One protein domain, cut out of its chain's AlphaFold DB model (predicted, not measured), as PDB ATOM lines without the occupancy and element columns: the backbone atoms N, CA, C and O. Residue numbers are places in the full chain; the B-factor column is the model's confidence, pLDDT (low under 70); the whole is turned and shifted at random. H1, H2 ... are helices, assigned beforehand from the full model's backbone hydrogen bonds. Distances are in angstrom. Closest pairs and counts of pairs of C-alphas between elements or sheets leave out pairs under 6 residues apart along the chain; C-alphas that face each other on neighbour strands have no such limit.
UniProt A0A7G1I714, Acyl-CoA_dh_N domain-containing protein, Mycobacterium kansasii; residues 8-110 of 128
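What this domain is: This is residues 8 to 110 of the 128 residues of the protein "Acyl-CoA_dh_N domain-containing protein" of Mycobacterium kansasii (UniProt A0A7G1I714). Two pairs of helices, H1 beside H5 and H6 beside H7, make two parts of the body, with the short H4 in the middle, packing on H6 and H7. H3 runs by H1 and H4, H2 lies at one end without touching another helix, and the loop of residues 56 to 64 lies at the opposite end. The printed part has 103 residues with seven named helices, H1 to H7 in order along the chain, and no named strand; the class is all helix. It is compact, with a radius of gyration of the C-alphas of 13.5 A, and its C-alphas span 39 by 30 by 19 A.

Where its parts are: H1, residues 8 to 23, begins with C-alpha 8 at (2.964, 5.800, 0.939) and is 22.2 A long from first to last C-alpha. H2 is residues 26 to 31, 8.7 A. H3, residues 39 to 48, is 14.2 A long, and H4, residues 51 to 55, is 8.4 A long. H5, residues 65 to 77, begins with C-alpha 65 at (6.361, 4.894, 14.414) and is 18.3 A long. H6, residues 84 to 97, is also 18.3 A long. H7, residues 101 to 108, is 10.2 A long and ends with C-alpha 108 at (21.192, 3.877, 12.374).

How they stand to each other: H1 touches H5 at a shallow tilt of 30 degrees, the same way, closest at the C-alphas of Arg 17 and Glu 74, 5.6 A apart. H1 and H3 are close but not clearly touching, with the C-alphas of Glu 23 and Leu 42 at 6.6 A. H2 touches no helix. H6 is the hub, touching H4, H5 and H7. With residues 84 to 89 alone it only just touches H5, with 3 pairs of C-alphas within 8 A, closest Leu 72 and Leu 85 at 6.6 A; this helical hairpin has a shallow tilt of 23 degrees, opposite ways. H6 and H7 form a second helical hairpin, at a shallow tilt of 10 degrees, opposite ways, with the C-alphas of Ala 92 and Leu 104 closest at 6.1 A. H4 touches H6 at the C-alphas of Ala 55 and Val 88, 4.8 A, and H7 at those of Glu 53 and Ala 108, 4.3 A. H5 and H7 are apart. Every O i to N i+4 pair is within hydrogen-bond range in H1, H2, H3, H5 and H7; in H6 it is 5 of 10, and in H4 0 of 1, where 2 of 2 O i to N i+3 pairs are within range.

The domain as a whole: The two C-alphas farthest apart are those of Thr 34 and Ala 60, 41.5 A. The printed part has no cut and no long link. The mean pLDDT of the printed part is 94.2; residues 60 to 61 are under 70.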
ATOM      1  N   GLU A   8       1.514   5.873   0.710       93.75
ATOM      2  CA  GLU A   8       2.964   5.800   0.939       93.75
ATOM      3  C   GLU A   8       3.320   4.662   1.898       93.75
ATOM      4  O   GLU A   8       4.215   3.869   1.615       93.75
ATOM      5  N   GLN A   9       2.558   4.506   2.981       95.19
ATOM      6  CA  GLN A   9       2.705   3.397   3.925       95.19
ATOM      7  C   GLN A   9       2.416   2.039   3.275       95.19
ATOM      8  O   GLN A   9       3.140   1.068   3.500       95.19
ATOM      9  N   LEU A  10       1.384   1.961   2.430       96.81
ATOM     10  CA  LEU A  10       1.089   0.760   1.648       96.81
ATOM     11  C   LEU A  10       2.239   0.425   0.691       96.81
ATOM     12  O   LEU A  10       2.667  -0.728   0.641       96.81
ATOM     13  N   ALA A  11       2.773   1.428  -0.013       97.06
ATOM     14  CA  ALA A  11       3.907   1.256  -0.915       97.06
ATOM     15  C   ALA A  11       5.180   0.818  -0.174       97.06
ATOM     16  O   ALA A  11       5.883  -0.075  -0.653       97.06
ATOM     17  N   LEU A  12       5.457   1.385   1.006       96.25
ATOM     18  CA  LEU A  12       6.560   0.964   1.869       96.25
ATOM     19  C   LEU A  12       6.410  -0.508   2.258       96.25
ATOM     20  O   LEU A  12       7.325  -1.295   2.027       96.25
ATOM     21  N   ARG A  13       5.249  -0.894   2.801       97.75
ATOM     22  CA  ARG A  13       4.971  -2.278   3.208       97.75
ATOM     23  C   ARG A  13       5.177  -3.252   2.050       97.75
ATOM     24  O   ARG A  13       5.843  -4.270   2.213       97.75
ATOM     25  N   ASP A  14       4.617  -2.947   0.883       98.44
ATOM     26  CA  ASP A  14       4.703  -3.839  -0.272       98.44
ATOM     27  C   ASP A  14       6.150  -3.922  -0.808       98.44
ATOM     28  O   ASP A  14       6.622  -5.013  -1.125       98.44
ATOM     29  N   THR A  15       6.907  -2.819  -0.775       98.31
ATOM     30  CA  THR A  15       8.340  -2.800  -1.128       98.31
ATOM     31  C   THR A  15       9.178  -3.654  -0.173       98.31
ATOM     32  O   THR A  15       9.980  -4.478  -0.611       98.31
ATOM     33  N   VAL A  16       8.987  -3.491   1.140       98.25
ATOM     34  CA  VAL A  16       9.694  -4.271   2.170       98.25
ATOM     35  C   VAL A  16       9.386  -5.758   2.015       98.25
ATOM     36  O   VAL A  16      10.300  -6.585   2.052       98.25
ATOM     37  N   ARG A  17       8.115  -6.102   1.781       98.50
ATOM     38  CA  ARG A  17       7.675  -7.478   1.534       98.50
ATOM     39  C   ARG A  17       8.389  -8.102   0.342       98.50
ATOM     40  O   ARG A  17       8.865  -9.233   0.440       98.50
ATOM     41  N   ASP A  18       8.446  -7.395  -0.780       98.31
ATOM     42  CA  ASP A  18       9.055  -7.913  -2.004       98.31
ATOM     43  C   ASP A  18      10.571  -8.090  -1.851       98.31
ATOM     44  O   ASP A  18      11.113  -9.122  -2.258       98.31
ATOM     45  N   ILE A  19      11.243  -7.158  -1.166       98.25
ATOM     46  CA  ILE A  19      12.663  -7.283  -0.816       98.25
ATOM     47  C   ILE A  19      12.893  -8.507   0.075       98.25
ATOM     48  O   ILE A  19      13.761  -9.325  -0.221       98.25
ATOM     49  N   LEU A  20      12.103  -8.694   1.135       98.00
ATOM     50  CA  LEU A  20      12.270  -9.838   2.035       98.00
ATOM     51  C   LEU A  20      11.969 -11.176   1.357       98.00
ATOM     52  O   LEU A  20      12.613 -12.170   1.676       98.00
ATOM     53  N   ARG A  21      11.049 -11.224   0.390       96.75
ATOM     54  CA  ARG A  21      10.817 -12.433  -0.419       96.75
ATOM     55  C   ARG A  21      12.032 -12.815  -1.259       96.75
ATOM     56  O   ARG A  21      12.285 -14.007  -1.431       96.75
ATOM     57  N   ALA A  22      12.758 -11.828  -1.780       96.75
ATOM     58  CA  ALA A  22      13.971 -12.048  -2.562       96.75
ATOM     59  C   ALA A  22      15.184 -12.386  -1.676       96.75
ATOM     60  O   ALA A  22      15.895 -13.352  -1.944       96.75
ATOM     61  N   GLU A  23      15.398 -11.617  -0.609       96.38
ATOM     62  CA  GLU A  23      16.612 -11.665   0.218       96.38
ATOM     63  C   GLU A  23      16.521 -12.672   1.376       96.38
ATOM     64  O   GLU A  23      17.533 -13.205   1.834       96.38
ATOM     65  N   CYS A  24      15.309 -12.963   1.855       96.62
ATOM     66  CA  CYS A  24      15.041 -13.879   2.964       96.62
ATOM     67  C   CYS A  24      13.955 -14.919   2.618       96.62
ATOM     68  O   CYS A  24      12.935 -15.017   3.309       96.62
ATOM     69  N   PRO A  25      14.144 -15.746   1.572       94.94
ATOM     70  CA  PRO A  25      13.245 -16.866   1.318       94.94
ATOM     71  C   PRO A  25      13.261 -17.862   2.499       94.94
ATOM     72  O   PRO A  25      14.237 -17.907   3.256       94.94
ATOM     73  N   PRO A  26      12.238 -18.730   2.644       94.06
ATOM     74  CA  PRO A  26      12.101 -19.630   3.797       94.06
ATOM     75  C   PRO A  26      13.335 -20.491   4.112       94.06
ATOM     76  O   PRO A  26      13.586 -20.827   5.271       94.06
ATOM     77  N   ASP A  27      14.127 -20.841   3.099       93.38
ATOM     78  CA  ASP A  27      15.363 -21.604   3.280       93.38
ATOM     79  C   ASP A  27      16.469 -20.797   3.971       93.38
ATOM     80  O   ASP A  27      17.203 -21.360   4.781       93.38
ATOM     81  N   VAL A  28      16.564 -19.485   3.719       92.62
ATOM     82  CA  VAL A  28      17.505 -18.593   4.421       92.62
ATOM     83  C   VAL A  28      17.141 -18.509   5.900       92.62
ATOM     84  O   VAL A  28      18.016 -18.701   6.746       92.62
ATOM     85  N   ALA A  29      15.857 -18.312   6.213       92.06
ATOM     86  CA  ALA A  29      15.369 -18.301   7.592       92.06
ATOM     87  C   ALA A  29      15.654 -19.637   8.302       92.06
ATOM     88  O   ALA A  29      16.143 -19.657   9.431       92.06
ATOM     89  N   ARG A  30      15.435 -20.773   7.622       93.88
ATOM     90  CA  ARG A  30      15.728 -22.102   8.184       93.88
ATOM     91  C   ARG A  30      17.220 -22.319   8.435       93.88
ATOM     92  O   ARG A  30      17.583 -22.892   9.456       93.88
ATOM     93  N   GLN A  31      18.085 -21.871   7.529       94.06
ATOM     94  CA  GLN A  31      19.537 -22.022   7.671       94.06
ATOM     95  C   GLN A  31      20.092 -21.269   8.885       94.06
ATOM     96  O   GLN A  31      21.040 -21.752   9.500       94.06
ATOM     97  N   ALA A  32      19.474 -20.154   9.285       93.44
ATOM     98  CA  ALA A  32      19.877 -19.399  10.472       93.44
ATOM     99  C   ALA A  32      19.745 -20.193  11.789       93.44
ATOM    100  O   ALA A  32      20.374 -19.841  12.781       93.44
ATOM    101  N   ILE A  33      18.976 -21.292  11.805       92.50
ATOM    102  CA  ILE A  33      18.881 -22.200  12.962       92.50
ATOM    103  C   ILE A  33      20.217 -22.915  13.211       92.50
ATOM    104  O   ILE A  33      20.583 -23.174  14.355       92.50
ATOM    105  N   THR A  34      20.935 -23.261  12.143       95.44
ATOM    106  CA  THR A  34      22.182 -24.039  12.208       95.44
ATOM    107  C   THR A  34      23.429 -23.203  11.948       95.44
ATOM    108  O   THR A  34      24.525 -23.629  12.300       95.44
ATOM    109  N   ASP A  35      23.274 -22.034  11.329       95.75
ATOM    110  CA  ASP A  35      24.355 -21.108  11.015       95.75
ATOM    111  C   ASP A  35      24.136 -19.767  11.744       95.75
ATOM    112  O   ASP A  35      23.332 -18.943  11.289       95.75
ATOM    113  N   PRO A  36      24.862 -19.515  12.850       90.31
ATOM    114  CA  PRO A  36      24.722 -18.289  13.633       90.31
ATOM    115  C   PRO A  36      25.229 -17.039  12.904       90.31
ATOM    116  O   PRO A  36      25.037 -15.931  13.395       90.31
ATOM    117  N   GLU A  37      25.872 -17.176  11.744       94.81
ATOM    118  CA  GLU A  37      26.384 -16.052  10.962       94.81
ATOM    119  C   GLU A  37      25.430 -15.637   9.836       94.81
ATOM    120  O   GLU A  37      25.579 -14.548   9.270       94.81
ATOM    121  N   ARG A  38      24.410 -16.462   9.547       92.94
ATOM    122  CA  ARG A  38      23.515 -16.313   8.389       92.94
ATOM    123  C   ARG A  38      22.820 -14.954   8.317       92.94
ATOM    124  O   ARG A  38      22.581 -14.440   7.225       92.94
ATOM    125  N   TRP A  39      22.552 -14.350   9.472       94.50
ATOM    126  CA  TRP A  39      21.908 -13.044   9.595       94.50
ATOM    127  C   TRP A  39      22.711 -11.892   8.981       94.50
ATOM    128  O   TRP A  39      22.120 -10.907   8.548       94.50
ATOM    129  N   ARG A  40      24.048 -11.988   8.912       96.38
ATOM    130  CA  ARG A  40      24.909 -10.860   8.511       96.38
ATOM    131  C   ARG A  40      24.698 -10.412   7.071       96.38
ATOM    132  O   ARG A  40      24.796  -9.220   6.795       96.38
ATOM    133  N   ALA A  41      24.427 -11.349   6.162       95.69
ATOM    134  CA  ALA A  41      24.196 -11.027   4.756       95.69
ATOM    135  C   ALA A  41      22.926 -10.180   4.601       95.69
ATOM    136  O   ALA A  41      22.992  -9.074   4.069       95.69
ATOM    137  N   LEU A  42      21.811 -10.651   5.170       96.62
ATOM    138  CA  LEU A  42      20.549  -9.915   5.175       96.62
ATOM    139  C   LEU A  42      20.670  -8.594   5.947       96.62
ATOM    140  O   LEU A  42      20.152  -7.575   5.501       96.62
ATOM    141  N   TRP A  43      21.404  -8.579   7.066       98.00
ATOM    142  CA  TRP A  43      21.647  -7.359   7.839       98.00
ATOM    143  C   TRP A  43      22.368  -6.288   7.023       98.00
ATOM    144  O   TRP A  43      21.940  -5.139   6.993       98.00
ATOM    145  N   LYS A  44      23.424  -6.668   6.296       98.00
ATOM    146  CA  LYS A  44      24.133  -5.752   5.398       98.00
ATOM    147  C   LYS A  44      23.197  -5.179   4.331       98.00
ATOM    148  O   LYS A  44      23.293  -3.990   4.037       98.00
ATOM    149  N   THR A  45      22.306  -6.001   3.775       97.44
ATOM    150  CA  THR A  45      21.306  -5.543   2.803       97.44
ATOM    151  C   THR A  45      20.380  -4.494   3.417       97.44
ATOM    152  O   THR A  45      20.275  -3.401   2.871       97.44
ATOM    153  N   VAL A  46      19.762  -4.764   4.572       97.25
ATOM    154  CA  VAL A  46      18.794  -3.822   5.173       97.25
ATOM    155  C   VAL A  46      19.442  -2.535   5.693       97.25
ATOM    156  O   VAL A  46      18.819  -1.480   5.618       97.25
ATOM    157  N   VAL A  47      20.702  -2.590   6.144       98.00
ATOM    158  CA  VAL A  47      21.498  -1.389   6.458       98.00
ATOM    159  C   VAL A  47      21.745  -0.573   5.189       98.00
ATOM    160  O   VAL A  47      21.532   0.633   5.184       98.00
ATOM    161  N   GLY A  48      22.133  -1.219   4.084       97.50
ATOM    162  CA  GLY A  48      22.334  -0.542   2.797       97.50
ATOM    163  C   GLY A  48      21.057   0.051   2.193       97.50
ATOM    164  O   GLY A  48      21.134   0.993   1.410       97.50
ATOM    165  N   LEU A  49      19.891  -0.479   2.569       96.19
ATOM    166  CA  LEU A  49      18.573   0.049   2.210       96.19
ATOM    167  C   LEU A  49      18.074   1.146   3.168       96.19
ATOM    168  O   LEU A  49      16.980   1.665   2.960       96.19
ATOM    169  N   GLY A  50      18.830   1.473   4.220       95.06
ATOM    170  CA  GLY A  50      18.485   2.521   5.183       95.06
ATOM    171  C   GLY A  50      17.428   2.124   6.216       95.06
ATOM    172  O   GLY A  50      16.939   2.972   6.952       95.06
ATOM    173  N   TRP A  51      17.060   0.845   6.342       96.00
ATOM    174  CA  TRP A  51      15.996   0.443   7.281       96.00
ATOM    175  C   TRP A  51      16.387   0.679   8.740       96.00
ATOM    176  O   TRP A  51      15.530   0.888   9.597       96.00
ATOM    177  N   THR A  52      17.685   0.660   9.038       96.88
ATOM    178  CA  THR A  52      18.201   0.962  10.372       96.88
ATOM    179  C   THR A  52      18.074   2.437  10.741       96.88
ATOM    180  O   THR A  52      18.022   2.739  11.930       96.88
ATOM    181  N   GLU A  53      17.919   3.348   9.774       95.06
ATOM    182  CA  GLU A  53      17.694   4.781  10.028       95.06
ATOM    183  C   GLU A  53      16.377   5.041  10.772       95.06
ATOM    184  O   GLU A  53      16.241   6.039  11.475       95.06
ATOM    185  N   LEU A  54      15.449   4.078  10.776       94.31
ATOM    186  CA  LEU A  54      14.268   4.100  11.643       94.31
ATOM    187  C   LEU A  54      14.616   4.104  13.148       94.31
ATOM    188  O   LEU A  54      13.745   4.318  13.990       94.31
ATOM    189  N   ALA A  55      15.885   3.905  13.521       94.19
ATOM    190  CA  ALA A  55      16.364   4.091  14.889       94.19
ATOM    191  C   ALA A  55      16.303   5.557  15.338       94.19
ATOM    192  O   ALA A  55      16.055   5.815  16.516       94.19
ATOM    193  N   VAL A  56      16.472   6.503  14.412       91.50
ATOM    194  CA  VAL A  56      16.368   7.946  14.681       91.50
ATOM    195  C   VAL A  56      15.000   8.521  14.301       91.50
ATOM    196  O   VAL A  56      14.774   9.712  14.493       91.50
ATOM    197  N   ALA A  57      14.081   7.692  13.794       83.81
ATOM    198  CA  ALA A  57      12.731   8.118  13.440       83.81
ATOM    199  C   ALA A  57      11.977   8.659  14.666       83.81
ATOM    200  O   ALA A  57      11.905   8.016  15.719       83.81
ATOM    201  N   ASP A  58      11.381   9.832  14.491       75.44
ATOM    202  CA  ASP A  58      10.489  10.475  15.446       75.44
ATOM    203  C   ASP A  58       9.286  11.048  14.684       75.44
ATOM    204  O   ASP A  58       9.335  11.292  13.482       75.44
ATOM    205  N   SER A  59       8.200  11.297  15.402       70.31
ATOM    206  CA  SER A  59       6.932  11.858  14.930       70.31
ATOM    207  C   SER A  59       7.018  13.197  14.176       70.31
ATOM    208  O   SER A  59       6.020  13.621  13.600       70.31
ATOM    209  N   ALA A  60       8.178  13.861  14.179       64.44
ATOM    210  CA  ALA A  60       8.433  15.110  13.464       64.44
ATOM    211  C   ALA A  60       9.218  14.941  12.144       64.44
ATOM    212  O   ALA A  60       9.410  15.934  11.442       64.44
ATOM    213  N   GLY A  61       9.708  13.736  11.832       68.94
ATOM    214  CA  GLY A  61      10.468  13.442  10.612       68.94
ATOM    215  C   GLY A  61       9.631  12.796   9.503       68.94
ATOM    216  O   GLY A  61       8.435  12.568   9.666       68.94
ATOM    217  N   ASP A  62      10.285  12.466   8.385       71.38
ATOM    218  CA  ASP A  62       9.655  11.811   7.221       71.38
ATOM    219  C   ASP A  62       9.210  10.365   7.511       71.38
ATOM    220  O   ASP A  62       8.303   9.847   6.863       71.38
ATOM    221  N   PHE A  63       9.829   9.718   8.504       79.25
ATOM    222  CA  PHE A  63       9.468   8.380   8.966       79.25
ATOM    223  C   PHE A  63       9.070   8.424  10.434       79.25
ATOM    224  O   PHE A  63       9.790   8.974  11.269       79.25
ATOM    225  N   GLY A  64       7.933   7.809  10.745       86.62
ATOM    226  CA  GLY A  64       7.368   7.760  12.078       86.62
ATOM    227  C   GLY A  64       7.247   6.337  12.630       86.62
ATOM    228  O   GLY A  64       7.752   5.359  12.069       86.62
ATOM    229  N   PRO A  65       6.550   6.190  13.771       89.00
ATOM    230  CA  PRO A  65       6.361   4.894  14.414       89.00
ATOM    231  C   PRO A  65       5.557   3.903  13.560       89.00
ATOM    232  O   PRO A  65       5.723   2.698  13.733       89.00
ATOM    233  N   VAL A  66       4.705   4.377  12.644       92.44
ATOM    234  CA  VAL A  66       3.919   3.498  11.764       92.44
ATOM    235  C   VAL A  66       4.824   2.824  10.738       92.44
ATOM    236  O   VAL A  66       4.749   1.613  10.571       92.44
ATOM    237  N   GLU A  67       5.729   3.567  10.107       94.44
ATOM    238  CA  GLU A  67       6.676   3.032   9.127       94.44
ATOM    239  C   GLU A  67       7.603   1.995   9.773       94.44
ATOM    240  O   GLU A  67       7.822   0.927   9.200       94.44
ATOM    241  N   LEU A  68       8.058   2.244  11.009       94.94
ATOM    242  CA  LEU A  68       8.792   1.249  11.796       94.94
ATOM    243  C   LEU A  68       7.977  -0.032  12.014       94.94
ATOM    244  O   LEU A  68       8.502  -1.128  11.814       94.94
ATOM    245  N   VAL A  69       6.706   0.084  12.406       95.31
ATOM    246  CA  VAL A  69       5.831  -1.083  12.598       95.31
ATOM    247  C   VAL A  69       5.662  -1.859  11.297       95.31
ATOM    248  O   VAL A  69       5.830  -3.071  11.313       95.31
ATOM    249  N   LEU A  70       5.421  -1.188  10.169       97.06
ATOM    250  CA  LEU A  70       5.245  -1.851   8.874       97.06
ATOM    251  C   LEU A  70       6.489  -2.641   8.455       97.06
ATOM    252  O   LEU A  70       6.374  -3.779   7.999       97.06
ATOM    253  N   VAL A  71       7.684  -2.075   8.650       97.62
ATOM    254  CA  VAL A  71       8.937  -2.786   8.363       97.62
ATOM    255  C   VAL A  71       9.101  -3.999   9.285       97.62
ATOM    256  O   VAL A  71       9.467  -5.084   8.824       97.62
ATOM    257  N   LEU A  72       8.813  -3.848  10.581       98.00
ATOM    258  CA  LEU A  72       8.902  -4.940  11.555       98.00
ATOM    259  C   LEU A  72       7.869  -6.049  11.299       98.00
ATOM    260  O   LEU A  72       8.196  -7.223  11.472       98.00
ATOM    261  N   GLU A  73       6.654  -5.706  10.870       98.25
ATOM    262  CA  GLU A  73       5.607  -6.669  10.518       98.25
ATOM    263  C   GLU A  73       6.039  -7.555   9.351       98.25
ATOM    264  O   GLU A  73       5.961  -8.781   9.450       98.25
ATOM    265  N   GLU A  74       6.563  -6.964   8.276       98.56
ATOM    266  CA  GLU A  74       7.045  -7.742   7.134       98.56
ATOM    267  C   GLU A  74       8.303  -8.554   7.490       98.56
ATOM    268  O   GLU A  74       8.426  -9.706   7.066       98.56
ATOM    269  N   CYS A  75       9.194  -8.033   8.348       98.19
ATOM    270  CA  CYS A  75      10.296  -8.825   8.909       98.19
ATOM    271  C   CYS A  75       9.774 -10.059   9.661       98.19
ATOM    272  O   CYS A  75      10.304 -11.158   9.488       98.19
ATOM    273  N   GLY A  76       8.722  -9.901  10.468       97.69
ATOM    274  CA  GLY A  76       8.067 -11.003  11.169       97.69
ATOM    275  C   GLY A  76       7.417 -12.004  10.214       97.69
ATOM    276  O   GLY A  76       7.605 -13.211  10.373       97.69
ATOM    277  N   ALA A  77       6.720 -11.521   9.183       97.88
ATOM    278  CA  ALA A  77       6.083 -12.356   8.165       97.88
ATOM    279  C   ALA A  77       7.096 -13.217   7.390       97.88
ATOM    280  O   ALA A  77       6.809 -14.371   7.066       97.88
ATOM    281  N   ALA A  78       8.293 -12.683   7.130       97.25
ATOM    282  CA  ALA A  78       9.390 -13.405   6.489       97.25
ATOM    283  C   ALA A  78      10.208 -14.286   7.456       97.25
ATOM    284  O   ALA A  78      11.075 -15.035   7.006       97.25
ATOM    285  N   ILE A  79       9.959 -14.198   8.770       96.75
ATOM    286  CA  ILE A  79      10.821 -14.777   9.816       96.75
ATOM    287  C   ILE A  79      12.275 -14.322   9.594       96.75
ATOM    288  O   ILE A  79      13.218 -15.114   9.632       96.75
ATOM    289  N   ALA A  80      12.450 -13.034   9.288       97.50
ATOM    290  CA  ALA A  80      13.738 -12.461   8.940       97.50
ATOM    291  C   ALA A  80      14.702 -12.624  10.128       97.50
ATOM    292  O   ALA A  80      14.456 -12.055  11.197       97.50
ATOM    293  N   PRO A  81      15.799 -13.390   9.984       96.31
ATOM    294  CA  PRO A  81      16.684 -13.697  11.095       96.31
ATOM    295  C   PRO A  81      17.659 -12.537  11.315       96.31
ATOM    296  O   PRO A  81      18.853 -12.723  11.175       96.31
ATOM    297  N   ILE A  82      17.177 -11.324  11.586       97.62
ATOM    298  CA  ILE A  82      18.003 -10.114  11.736       97.62
ATOM    299  C   ILE A  82      17.634  -9.325  12.995       97.62
ATOM    300  O   ILE A  82      16.477  -9.339  13.420       97.62
ATOM    301  N   PRO A  83      18.583  -8.575  13.587       97.44
ATOM    302  CA  PRO A  83      18.376  -7.880  14.855       97.44
ATOM    303  C   PRO A  83      17.639  -6.537  14.700       97.44
ATOM    304  O   PRO A  83      17.909  -5.594  15.446       97.44
ATOM    305  N   LEU A  84      16.711  -6.417  13.743       97.88
ATOM    306  CA  LEU A  84      15.995  -5.161  13.503       97.88
ATOM    307  C   LEU A  84      15.056  -4.835  14.673       97.88
ATOM    308  O   LEU A  84      15.109  -3.738  15.221       97.88
ATOM    309  N   LEU A  85      14.267  -5.814  15.132       97.31
ATOM    310  CA  LEU A  85      13.391  -5.634  16.293       97.31
ATOM    311  C   LEU A  85      14.190  -5.311  17.563       97.31
ATOM    312  O   LEU A  85      13.852  -4.370  18.276       97.31
ATOM    313  N   SER A  86      15.254  -6.067  17.849       97.50
ATOM    314  CA  SER A  86      16.039  -5.881  19.075       97.50
ATOM    315  C   SER A  86      16.802  -4.555  19.091       97.50
ATOM    316  O   SER A  86      16.815  -3.881  20.121       97.50
ATOM    317  N   SER A  87      17.399  -4.165  17.961       98.00
ATOM    318  CA  SER A  87      18.239  -2.964  17.876       98.00
ATOM    319  C   SER A  87      17.402  -1.706  17.657       98.00
ATOM    320  O   SER A  87      17.498  -0.758  18.429       98.00
ATOM    321  N   VAL A  88      16.549  -1.702  16.632       96.88
ATOM    322  CA  VAL A  88      15.808  -0.511  16.181       96.88
ATOM    323  C   VAL A  88      14.466  -0.372  16.903       96.88
ATOM    324  O   VAL A  88      14.077   0.723  17.306       96.88
ATOM    325  N   GLY A  89      13.759  -1.484  17.106       95.31
ATOM    326  CA  GLY A  89      12.484  -1.481  17.823       95.31
ATOM    327  C   GLY A  89      12.655  -1.241  19.325       95.31
ATOM    328  O   GLY A  89      12.050  -0.328  19.884       95.31
ATOM    329  N   LEU A  90      13.489  -2.054  19.980       96.38
ATOM    330  CA  LEU A  90      13.608  -2.076  21.441       96.38
ATOM    331  C   LEU A  90      14.716  -1.160  21.970       96.38
ATOM    332  O   LEU A  90      14.422  -0.228  22.719       96.38
ATOM    333  N   ALA A  91      15.978  -1.411  21.605       97.12
ATOM    334  CA  ALA A  91      17.102  -0.653  22.154       97.12
ATOM    335  C   ALA A  91      17.012   0.834  21.778       97.12
ATOM    336  O   ALA A  91      16.976   1.683  22.667       97.12
ATOM    337  N   ALA A  92      16.866   1.155  20.488       95.75
ATOM    338  CA  ALA A  92      16.697   2.536  20.043       95.75
ATOM    339  C   ALA A  92      15.422   3.188  20.616       95.75
ATOM    340  O   ALA A  92      15.444   4.364  20.967       95.75
ATOM    341  N   GLY A  93      14.342   2.424  20.815       93.06
ATOM    342  CA  GLY A  93      13.133   2.907  21.490       93.06
ATOM    343  C   GLY A  93      13.394   3.460  22.893       93.06
ATOM    344  O   GLY A  93      12.949   4.561  23.215       93.06
ATOM    345  N   VAL A  94      14.162   2.734  23.709       94.38
ATOM    346  CA  VAL A  94      14.547   3.196  25.053       94.38
ATOM    347  C   VAL A  94      15.559   4.341  24.980       94.38
ATOM    348  O   VAL A  94      15.420   5.328  25.699       94.38
ATOM    349  N   LEU A  95      16.549   4.252  24.090       95.19
ATOM    350  CA  LEU A  95      17.585   5.280  23.941       95.19
ATOM    351  C   LEU A  95      17.012   6.637  23.499       95.19
ATOM    352  O   LEU A  95      17.473   7.667  23.993       95.19
ATOM    353  N   ARG A  96      15.964   6.657  22.659       91.75
ATOM    354  CA  ARG A  96      15.213   7.880  22.312       91.75
ATOM    355  C   ARG A  96      14.604   8.541  23.545       91.75
ATOM    356  O   ARG A  96      14.740   9.749  23.723       91.75
ATOM    357  N   ALA A  97      14.005   7.760  24.447       89.88
ATOM    358  CA  ALA A  97      13.475   8.290  25.706       89.88
ATOM    359  C   ALA A  97      14.581   8.872  26.612       89.88
ATOM    360  O   ALA A  97      14.323   9.791  27.390       89.88
ATOM    361  N   CYS A  98      15.813   8.375  26.481       93.44
ATOM    362  CA  CYS A  98      16.991   8.875  27.189       93.44
ATOM    363  C   CYS A  98      17.737  10.012  26.465       93.44
ATOM    364  O   CYS A  98      18.665  10.559  27.058       93.44
ATOM    365  N   ARG A  99      17.346  10.384  25.234       91.50
ATOM    366  CA  ARG A  99      18.018  11.398  24.389       91.50
ATOM    367  C   ARG A  99      19.505  11.106  24.148       91.50
ATOM    368  O   ARG A  99      20.358  11.976  24.303       91.50
ATOM    369  N   LEU A 100      19.817   9.852  23.819       94.88
ATOM    370  CA  LEU A 100      21.176   9.400  23.505       94.88
ATOM    371  C   LEU A 100      21.415   9.386  21.988       94.88
ATOM    372  O   LEU A 100      21.599   8.326  21.391       94.88
ATOM    373  N   ASP A 101      21.394  10.571  21.375       94.31
ATOM    374  CA  ASP A 101      21.385  10.747  19.914       94.31
ATOM    375  C   ASP A 101      22.628  10.169  19.217       94.31
ATOM    376  O   ASP A 101      22.499   9.536  18.170       94.31
ATOM    377  N   ASP A 102      23.812  10.282  19.829       96.44
ATOM    378  CA  ASP A 102      25.052   9.706  19.285       96.44
ATOM    379  C   ASP A 102      24.953   8.175  19.143       96.44
ATOM    380  O   ASP A 102      25.338   7.602  18.125       96.44
ATOM    381  N   VAL A 103      24.358   7.502  20.135       96.75
ATOM    382  CA  VAL A 103      24.169   6.040  20.120       96.75
ATOM    383  C   VAL A 103      23.075   5.641  19.126       96.75
ATOM    384  O   VAL A 103      23.165   4.604  18.471       96.75
ATOM    385  N   LEU A 104      22.034   6.464  18.980       96.31
ATOM    386  CA  LEU A 104      21.005   6.245  17.964       96.31
ATOM    387  C   LEU A 104      21.583   6.351  16.549       96.31
ATOM    388  O   LEU A 104      21.227   5.537  15.698       96.31
ATOM    389  N   ALA A 105      22.502   7.290  16.313       96.75
ATOM    390  CA  ALA A 105      23.212   7.421  15.044       96.75
ATOM    391  C   ALA A 105      24.098   6.196  14.749       96.75
ATOM    392  O   ALA A 105      24.138   5.725  13.612       96.75
ATOM    393  N   GLU A 106      24.747   5.618  15.763       98.19
ATOM    394  CA  GLU A 106      25.479   4.353  15.618       98.19
ATOM    395  C   GLU A 106      24.555   3.192  15.210       98.19
ATOM    396  O   GLU A 106      24.867   2.449  14.273       98.19
ATOM    397  N   ILE A 107      23.394   3.045  15.863       98.00
ATOM    398  CA  ILE A 107      22.399   2.013  15.512       98.00
ATOM    399  C   ILE A 107      21.854   2.250  14.099       98.00
ATOM    400  O   ILE A 107      21.721   1.296  13.330       98.00
ATOM    401  N   ALA A 108      21.594   3.507  13.728       96.31
ATOM    402  CA  ALA A 108      21.192   3.877  12.374       96.31
ATOM    403  C   ALA A 108      22.245   3.482  11.330       96.31
ATOM    404  O   ALA A 108      21.887   2.984  10.263       96.31
ATOM    405  N   GLY A 109      23.533   3.588  11.671       97.44
ATOM    406  CA  GLY A 109      24.655   3.087  10.871       97.44
ATOM    407  C   GLY A 109      24.813   1.560  10.839       97.44
ATOM    408  O   GLY A 109      25.725   1.055  10.182       97.44
ATOM    409  N   GLY A 110      23.950   0.807  11.527       97.62
ATOM    410  CA  GLY A 110      23.938  -0.655  11.522       97.62
ATOM    411  C   GLY A 110      24.615  -1.317  12.723       97.62
ATOM    412  O   GLY A 110      24.790  -2.543  12.705       97.62
TER     413      GLY A 110